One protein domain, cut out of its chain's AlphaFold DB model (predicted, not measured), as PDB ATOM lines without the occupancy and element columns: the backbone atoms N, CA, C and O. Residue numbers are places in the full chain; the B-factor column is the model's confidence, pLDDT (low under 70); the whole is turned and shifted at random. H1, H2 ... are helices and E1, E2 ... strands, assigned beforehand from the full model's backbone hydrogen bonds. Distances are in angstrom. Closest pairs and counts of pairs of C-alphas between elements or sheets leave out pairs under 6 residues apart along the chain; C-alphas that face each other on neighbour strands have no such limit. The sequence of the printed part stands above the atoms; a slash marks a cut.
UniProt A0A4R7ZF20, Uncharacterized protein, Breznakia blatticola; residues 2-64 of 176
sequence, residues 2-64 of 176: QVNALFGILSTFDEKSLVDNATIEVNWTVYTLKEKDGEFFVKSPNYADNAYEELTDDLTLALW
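Overview. This is residues 2 to 64 of the 176 residues of an uncharacterized protein of Breznakia blatticola (UniProt A0A4R7ZF20). A small meander of three strands, E1, E2 and E3, each the antiparallel neighbour of the one before, has the short helix H2 over E3, while helix H1 stands free of this body. The 63 printed residues include H1, E1, E2, E3 and H2 in that order, a mixed class. The whole is loose, radius of gyration of the C-alphas 13.3 A, and flat, spanning 37 by 29 by 15 A.

Along the chain. H1, residues 2 to 11, begins at C-alpha 2 (12.784, -4.768, 43.436) and is 14.2 A long. E1 is residues 23 to 26, E2 29 to 36, 21.8 A, and E3 39 to 45, 19.4 A. H2, residues 60 to 64, ends at C-alpha 64 (8.793, -16.624, 21.759).

Arrangement. Hairpin E1 and E2 has N 24 and O 31 2.8 A apart; hairpin E2 and E3 has N 34 and O 41 2.9 A apart. H2 is on the sheet, height 9.3 A, its local plane only just fitted, to 6 C-alphas; the closest C-alphas of E3 and H2, Ser 44 and Ala 62, are 6.8 A apart. H1 is not on the sheet. In H1 and H2 every O i to N i+4 pair is within hydrogen-bond range.

Size, cuts and confidence. The printed part has no cut. The links H1 to E1 and E3 to H2 are long. No printed residue is under 70 in pLDDT.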
ATOM      1  N   GLN A   2      13.551  -5.344  44.564       71.25
ATOM      2  CA  GLN A   2      12.784  -4.768  43.436       71.25
ATOM      3  C   GLN A   2      11.664  -5.679  42.893       71.25
ATOM      4  O   GLN A   2      10.557  -5.211  42.669       71.25
ATOM      5  N   VAL A   3      11.906  -6.989  42.761       75.00
ATOM      6  CA  VAL A   3      10.887  -7.953  42.286       75.00
ATOM      7  C   VAL A   3       9.656  -7.994  43.202       75.00
ATOM      8  O   VAL A   3       8.528  -7.981  42.728       75.00
ATOM      9  N   ASN A   4       9.854  -7.950  44.521       84.12
ATOM     10  CA  ASN A   4       8.742  -7.895  45.475       84.12
ATOM     11  C   ASN A   4       7.983  -6.563  45.403       84.12
ATOM     12  O   ASN A   4       6.784  -6.549  45.646       84.12
ATOM     13  N   ALA A   5       8.657  -5.460  45.060       79.50
ATOM     14  CA  ALA A   5       7.994  -4.181  44.831       79.50
ATOM     15  C   ALA A   5       7.132  -4.218  43.560       79.50
ATOM     16  O   ALA A   5       6.010  -3.728  43.588       79.50
ATOM     17  N   LEU A   6       7.608  -4.863  42.486       76.19
ATOM     18  CA  LEU A   6       6.809  -5.104  41.281       76.19
ATOM     19  C   LEU A   6       5.568  -5.948  41.601       76.19
ATOM     20  O   LEU A   6       4.460  -5.532  41.281       76.19
ATOM     21  N   PHE A   7       5.730  -7.086  42.284       81.00
ATOM     22  CA  PHE A   7       4.585  -7.899  42.715       81.00
ATOM     23  C   PHE A   7       3.646  -7.137  43.654       81.00
ATOM     24  O   PHE A   7       2.435  -7.278  43.539       81.00
ATOM     25  N   GLY A   8       4.191  -6.289  44.529       81.38
ATOM     26  CA  GLY A   8       3.417  -5.382  45.370       81.38
ATOM     27  C   GLY A   8       2.539  -4.448  44.539       81.38
ATOM     28  O   GLY A   8       1.328  -4.440  44.729       81.38
ATOM     29  N   ILE A   9       3.121  -3.741  43.566       79.38
ATOM     30  CA  ILE A   9       2.390  -2.847  42.655       79.38
ATOM     31  C   ILE A   9       1.290  -3.609  41.908       79.38
ATOM     32  O   ILE A   9       0.143  -3.167  41.910       79.38
ATOM     33  N   LEU A  10       1.620  -4.773  41.335       77.31
ATOM     34  CA  LEU A  10       0.664  -5.616  40.613       77.31
ATOM     35  C   LEU A  10      -0.479  -6.100  41.519       77.31
ATOM     36  O   LEU A  10      -1.618  -6.160  41.077       77.31
ATOM     37  N   SER A  11      -0.200  -6.389  42.794       76.50
ATOM     38  CA  SER A  11      -1.213  -6.816  43.773       76.50
ATOM     39  C   SER A  11      -2.105  -5.685  44.294       76.50
ATOM     40  O   SER A  11      -3.180  -5.947  44.824       76.50
ATOM     41  N   THR A  12      -1.662  -4.432  44.162       79.25
ATOM     42  CA  THR A  12      -2.421  -3.233  44.560       79.25
ATOM     43  C   THR A  12      -3.170  -2.586  43.397       79.25
ATOM     44  O   THR A  12      -3.786  -1.537  43.576       79.25
ATOM     45  N   PHE A  13      -3.076  -3.170  42.203       77.19
ATOM     46  CA  PHE A  13      -3.681  -2.626  41.000       77.19
ATOM     47  C   PHE A  13      -5.209  -2.749  41.074       77.19
ATOM     48  O   PHE A  13      -5.739  -3.837  41.281       77.19
ATOM     49  N   ASP A  14      -5.920  -1.631  40.921       79.50
ATOM     50  CA  ASP A  14      -7.382  -1.638  40.852       79.50
ATOM     51  C   ASP A  14      -7.805  -2.048  39.441       79.50
ATOM     52  O   ASP A  14      -7.563  -1.314  38.482       79.50
ATOM     53  N   GLU A  15      -8.450  -3.204  39.300       73.62
ATOM     54  CA  GLU A  15      -8.978  -3.687  38.017       73.62
ATOM     55  C   GLU A  15      -9.924  -2.671  37.362       73.62
ATOM     56  O   GLU A  15      -9.978  -2.586  36.139       73.62
ATOM     57  N   LYS A  16     -10.590  -1.811  38.148       78.38
ATOM     58  CA  LYS A  16     -11.439  -0.725  37.622       78.38
ATOM     59  C   LYS A  16     -10.663   0.374  36.898       78.38
ATOM     60  O   LYS A  16     -11.273   1.222  36.251       78.38
ATOM     61  N   SER A  17      -9.339   0.403  37.044       82.62
ATOM     62  CA  SER A  17      -8.459   1.317  36.314       82.62
ATOM     63  C   SER A  17      -8.006   0.763  34.961       82.62
ATOM     64  O   SER A  17      -7.394   1.501  34.188       82.62
ATOM     65  N   LEU A  18      -8.305  -0.508  34.657       86.12
ATOM     66  CA  LEU A  18      -8.084  -1.070  33.328       86.12
ATOM     67  C   LEU A  18      -9.032  -0.413  32.324       86.12
ATOM     68  O   LEU A  18     -10.195  -0.135  32.614       86.12
ATOM     69  N   VAL A  19      -8.508  -0.157  31.130       91.25
ATOM     70  CA  VAL A  19      -9.230   0.532  30.062       91.25
ATOM     71  C   VAL A  19      -9.210  -0.352  28.825       91.25
ATOM     72  O   VAL A  19      -8.141  -0.780  28.381       91.25
ATOM     73  N   ASP A  20     -10.387  -0.625  28.263       94.88
ATOM     74  CA  ASP A  20     -10.498  -1.342  26.994       94.88
ATOM     75  C   ASP A  20      -9.719  -0.607  25.892       94.88
ATOM     76  O   ASP A  20      -9.758   0.619  25.786       94.88
ATOM     77  N   ASN A  21      -9.014  -1.362  25.051       95.50
ATOM     78  CA  ASN A  21      -8.094  -0.879  24.015       95.50
ATOM     79  C   ASN A  21      -6.823  -0.184  24.514       95.50
ATOM     80  O   ASN A  21      -6.071   0.340  23.691       95.50
ATOM     81  N   ALA A  22      -6.537  -0.180  25.818       93.75
ATOM     82  CA  ALA A  22      -5.241   0.288  26.290       93.75
ATOM     83  C   ALA A  22      -4.112  -0.573  25.701       93.75
ATOM     84  O   ALA A  22      -4.202  -1.803  25.657       93.75
ATOM     85  N   THR A  23      -3.038   0.080  25.260       94.69
ATOM     86  CA  THR A  23      -1.890  -0.574  24.628       94.69
ATOM     87  C   THR A  23      -0.638  -0.453  25.481       94.69
ATOM     88  O   THR A  23      -0.351   0.617  26.016       94.69
ATOM     89  N   ILE A  24       0.145  -1.527  25.537       91.88
ATOM     90  CA  ILE A  24       1.458  -1.567  26.177       91.88
ATOM     91  C   ILE A  24       2.466  -1.997  25.119       91.88
ATOM     92  O   ILE A  24       2.458  -3.137  24.657       91.88
ATOM     93  N   GLU A  25       3.334  -1.075  24.726       93.06
ATOM     94  CA  GLU A  25       4.410  -1.355  23.785       93.06
ATOM     95  C   GLU A  25       5.648  -1.843  24.531       93.06
ATOM     96  O   GLU A  25       6.163  -1.169  25.423       93.06
ATOM     97  N   VAL A  26       6.111  -3.036  24.163       90.56
ATOM     98  CA  VAL A  26       7.311  -3.653  24.718       90.56
ATOM     99  C   VAL A  26       8.164  -4.128  23.554       90.56
ATOM    100  O   VAL A  26       7.909  -5.190  22.984       90.56
ATOM    101  N   ASN A  27       9.210  -3.366  23.230       89.44
ATOM    102  CA  ASN A  27      10.183  -3.710  22.192       89.44
ATOM    103  C   ASN A  27       9.496  -4.081  20.859       89.44
ATOM    104  O   ASN A  27       8.905  -3.236  20.197       89.44
ATOM    105  N   TRP A  28       9.558  -5.365  20.498       93.38
ATOM    106  CA  TRP A  28       8.992  -5.951  19.290       93.38
ATOM    107  C   TRP A  28       7.483  -5.773  19.125       93.38
ATOM    108  O   TRP A  28       7.006  -5.618  18.004       93.38
ATOM    109  N   THR A  29       6.722  -5.845  20.213       96.06
ATOM    110  CA  THR A  29       5.270  -6.050  20.162       96.06
ATOM    111  C   THR A  29       4.510  -4.946  20.876       96.06
ATOM    112  O   THR A  29       5.025  -4.265  21.766       96.06
ATOM    113  N   VAL A  30       3.240  -4.813  20.507       95.38
ATOM    114  CA  VAL A  30       2.265  -3.977  21.199       95.38
ATOM    115  C   VAL A  30       1.183  -4.892  21.750       95.38
ATOM    116  O   VAL A  30       0.375  -5.429  20.998       95.38
ATOM    117  N   TYR A  31       1.147  -5.072  23.064       96.56
ATOM    118  CA  TYR A  31       0.047  -5.777  23.712       96.56
ATOM    119  C   TYR A  31      -1.162  -4.850  23.821       96.56
ATOM    120  O   TYR A  31      -1.013  -3.659  24.083       96.56
ATOM    121  N   THR A  32      -2.364  -5.379  23.622       96.44
ATOM    122  CA  THR A  32      -3.625  -4.637  23.732       96.44
ATOM    123  C   THR A  32      -4.528  -5.313  24.747       96.44
ATOM    124  O   THR A  32      -4.767  -6.516  24.660       96.44
ATOM    125  N   LEU A  33      -5.049  -4.537  25.691       95.44
ATOM    126  CA  LEU A  33      -6.104  -4.979  26.589       95.44
ATOM    127  C   LEU A  33      -7.443  -4.940  25.854       95.44
ATOM    128  O   LEU A  33      -7.786  -3.934  25.232       95.44
ATOM    129  N   LYS A  34      -8.190  -6.040  25.915       95.44
ATOM    130  CA  LYS A  34      -9.549  -6.138  25.386       95.44
ATOM    131  C   LYS A  34     -10.504  -6.566  26.479       95.44
ATOM    132  O   LYS A  34     -10.310  -7.629  27.063       95.44
ATOM    133  N   GLU A  35     -11.531  -5.768  26.714       93.75
ATOM    134  CA  GLU A  35     -12.614  -6.122  27.623       93.75
ATOM    135  C   GLU A  35     -13.667  -6.958  26.887       93.75
ATOM    136  O   GLU A  35     -14.097  -6.628  25.777       93.75
ATOM    137  N   LYS A  36     -14.091  -8.059  27.500       92.69
ATOM    138  CA  LYS A  36     -15.215  -8.865  27.033       92.69
ATOM    139  C   LYS A  36     -15.938  -9.453  28.239       92.69
ATOM    140  O   LYS A  36     -15.316 -10.098  29.071       92.69
ATOM    141  N   ASP A  37     -17.248  -9.229  28.311       91.06
ATOM    142  CA  ASP A  37     -18.118  -9.747  29.377       91.06
ATOM    143  C   ASP A  37     -17.649  -9.375  30.807       91.06
ATOM    144  O   ASP A  37     -17.891 -10.108  31.761       91.06
ATOM    145  N   GLY A  38     -17.000  -8.211  30.960       85.88
ATOM    146  CA  GLY A  38     -16.468  -7.711  32.236       85.88
ATOM    147  C   GLY A  38     -15.093  -8.268  32.625       85.88
ATOM    148  O   GLY A  38     -14.597  -7.945  33.701       85.88
ATOM    149  N   GLU A  39     -14.470  -9.075  31.766       88.81
ATOM    150  CA  GLU A  39     -13.115  -9.600  31.942       88.81
ATOM    151  C   GLU A  39     -12.144  -8.965  30.938       88.81
ATOM    152  O   GLU A  39     -12.508  -8.664  29.797       88.81
ATOM    153  N   PHE A  40     -10.886  -8.790  31.345       90.62
ATOM    154  CA  PHE A  40      -9.828  -8.257  30.488       90.62
ATOM    155  C   PHE A  40      -8.916  -9.361  29.957       90.62
ATOM    156  O   PHE A  40      -8.358 -10.157  30.710       90.62
ATOM    157  N   PHE A  41      -8.692  -9.336  28.646       93.56
ATOM    158  CA  PHE A  41      -7.783 -10.224  27.933       93.56
ATOM    159  C   PHE A  41      -6.600  -9.430  27.395       93.56
ATOM    160  O   PHE A  41      -6.772  -8.378  26.774       93.56
ATOM    161  N   VAL A  42      -5.392  -9.954  27.586       95.50
ATOM    162  CA  VAL A  42      -4.196  -9.437  26.918       95.50
ATOM    163  C   VAL A  42      -4.118 -10.074  25.541       95.50
ATOM    164  O   VAL A  42      -4.116 -11.297  25.421       95.50
ATOM    165  N   LYS A  43      -4.033  -9.247  24.503       97.38
ATOM    166  CA  LYS A  43      -3.860  -9.692  23.124       97.38
ATOM    167  C   LYS A  43      -2.575  -9.152  22.524       97.38
ATOM    168  O   LYS A  43      -2.115  -8.081  22.912       97.38
ATOM    169  N   SER A  44      -2.032  -9.855  21.543       97.50
ATOM    170  CA  SER A  44      -0.963  -9.366  20.669       97.50
ATOM    171  C   SER A  44      -1.435  -9.348  19.214       97.50
ATOM    172  O   SER A  44      -2.420 -10.014  18.889       97.50
ATOM    173  N   PRO A  45      -0.736  -8.642  18.313       97.81
ATOM    174  CA  PRO A  45      -0.908  -8.825  16.881       97.81
ATOM    175  C   PRO A  45      -0.837 -10.299  16.468       97.81
ATOM    176  O   PRO A  45      -0.028 -11.067  16.999       97.81
ATOM    177  N   ASN A  46      -1.667 -10.696  15.505       96.88
ATOM    178  CA  ASN A  46      -1.655 -12.044  14.950       96.88
ATOM    179  C   ASN A  46      -0.479 -12.228  13.979       96.88
ATOM    180  O   ASN A  46      -0.608 -12.090  12.763       96.88
ATOM    181  N   TYR A  47       0.689 -12.570  14.518       96.38
ATOM    182  CA  TYR A  47       1.898 -12.803  13.723       96.38
ATOM    183  C   TYR A  47       1.836 -14.042  12.819       96.38
ATOM    184  O   TYR A  47       2.633 -14.159  11.885       96.38
ATOM    185  N   ALA A  48       0.903 -14.964  13.075       92.75
ATOM    186  CA  ALA A  48       0.698 -16.146  12.245       92.75
ATOM    187  C   ALA A  48      -0.087 -15.831  10.963       92.75
ATOM    188  O   ALA A  48       0.044 -16.566   9.982       92.75
ATOM    189  N   ASP A  49      -0.849 -14.735  10.931       89.19
ATOM    190  CA  ASP A  49      -1.614 -14.313   9.758       89.19
ATOM    191  C   ASP A  49      -1.409 -12.825   9.434       89.19
ATOM    192  O   ASP A  49      -0.387 -12.489   8.822       89.19
ATOM    193  N   ASN A  50      -2.329 -11.955   9.871       90.25
ATOM    194  CA  ASN A  50      -2.315 -10.515   9.620       90.25
ATOM    195  C   ASN A  50      -2.082  -9.708  10.910       90.25
ATOM    196  O   ASN A  50      -3.014  -9.349  11.628       90.25
ATOM    197  N   ALA A  51      -0.825  -9.343  11.163       93.50
ATOM    198  CA  ALA A  51      -0.430  -8.599  12.359       93.50
ATOM    199  C   ALA A  51      -0.895  -7.124  12.388       93.50
ATOM    200  O   ALA A  51      -0.696  -6.448  13.393       93.50
ATOM    201  N   TYR A  52      -1.481  -6.589  11.313       88.31
ATOM    202  CA  TYR A  52      -1.967  -5.201  11.301       88.31
ATOM    203  C   TYR A  52      -3.413  -5.071  11.754       88.31
ATOM    204  O   TYR A  52      -3.770  -4.098  12.414       88.31
ATOM    205  N   GLU A  53      -4.245  -6.029  11.361       89.75
ATOM    206  CA  GLU A  53      -5.696  -5.919  11.511       89.75
ATOM    207  C   GLU A  53      -6.237  -6.884  12.562       89.75
ATOM    208  O   GLU A  53      -7.306  -6.649  13.125       89.75
ATOM    209  N   GLU A  54      -5.490  -7.947  12.868       95.50
ATOM    210  CA  GLU A  54      -5.951  -9.001  13.754       95.50
ATOM    211  C   GLU A  54      -5.162  -9.050  15.056       95.50
ATOM    212  O   GLU A  54      -3.930  -8.993  15.094       95.50
ATOM    213  N   LEU A  55      -5.910  -9.223  16.143       96.50
ATOM    214  CA  LEU A  55      -5.387  -9.467  17.477       96.50
ATOM    215  C   LEU A  55      -5.743 -10.887  17.909       96.50
ATOM    216  O   LEU A  55      -6.884 -11.323  17.742       96.50
ATOM    217  N   THR A  56      -4.796 -11.562  18.547       96.94
ATOM    218  CA  THR A  56      -4.955 -12.907  19.105       96.94
ATOM    219  C   THR A  56      -4.652 -12.905  20.602       96.94
ATOM    220  O   THR A  56      -3.841 -12.108  21.074       96.94
ATOM    221  N   ASP A  57      -5.330 -13.764  21.357       95.06
ATOM    222  CA  ASP A  57      -5.004 -14.086  22.753       95.06
ATOM    223  C   ASP A  57      -3.940 -15.197  22.863       95.06
ATOM    224  O   ASP A  57      -3.387 -15.417  23.941       95.06
ATOM    225  N   ASP A  58      -3.580 -15.844  21.749       96.38
ATOM    226  CA  ASP A  58      -2.403 -16.705  21.664       96.38
ATOM    227  C   ASP A  58      -1.119 -15.861  21.617       96.38
ATOM    228  O   ASP A  58      -0.636 -15.441  20.562       96.38
ATOM    229  N   LEU A  59      -0.542 -15.631  22.797       96.19
ATOM    230  CA  LEU A  59       0.681 -14.847  22.972       96.19
ATOM    231  C   LEU A  59       1.963 -15.621  22.614       96.19
ATOM    232  O   LEU A  59       3.060 -15.081  22.780       96.19
ATOM    233  N   THR A  60       1.865 -16.869  22.135       96.12
ATOM    234  CA  THR A  60       3.016 -17.766  21.943       96.12
ATOM    235  C   THR A  60       4.090 -17.142  21.062       96.12
ATOM    236  O   THR A  60       5.252 -17.097  21.462       96.12
ATOM    237  N   LEU A  61       3.726 -16.619  19.886       96.75
ATOM    238  CA  LEU A  61       4.705 -16.025  18.970       96.75
ATOM    239  C   LEU A  61       5.310 -14.739  19.543       96.75
ATOM    240  O   LEU A  61       6.523 -14.569  19.474       96.75
ATOM    241  N   ALA A  62       4.501 -13.867  20.153       96.25
ATOM    242  CA  ALA A  62       4.985 -12.625  20.756       96.25
ATOM    243  C   ALA A  62       6.036 -12.899  21.847       96.25
ATOM    244  O   ALA A  62       7.118 -12.310  21.848       96.25
ATOM    245  N   LEU A  63       5.736 -13.839  22.746       96.25
ATOM    246  CA  LEU A  63       6.626 -14.220  23.839       96.25
ATOM    247  C   LEU A  63       7.845 -15.003  23.346       96.25
ATOM    248  O   LEU A  63       8.947 -14.775  23.840       96.25
ATOM    249  N   TRP A  64       7.680 -15.885  22.357       96.62
ATOM    250  CA  TRP A  64       8.793 -16.624  21.759       96.62
ATOM    251  C   TRP A  64       9.829 -15.680  21.139       96.62
ATOM    252  O   TRP A  64      11.014 -15.824  21.426       96.62
TER     253      TRP A  64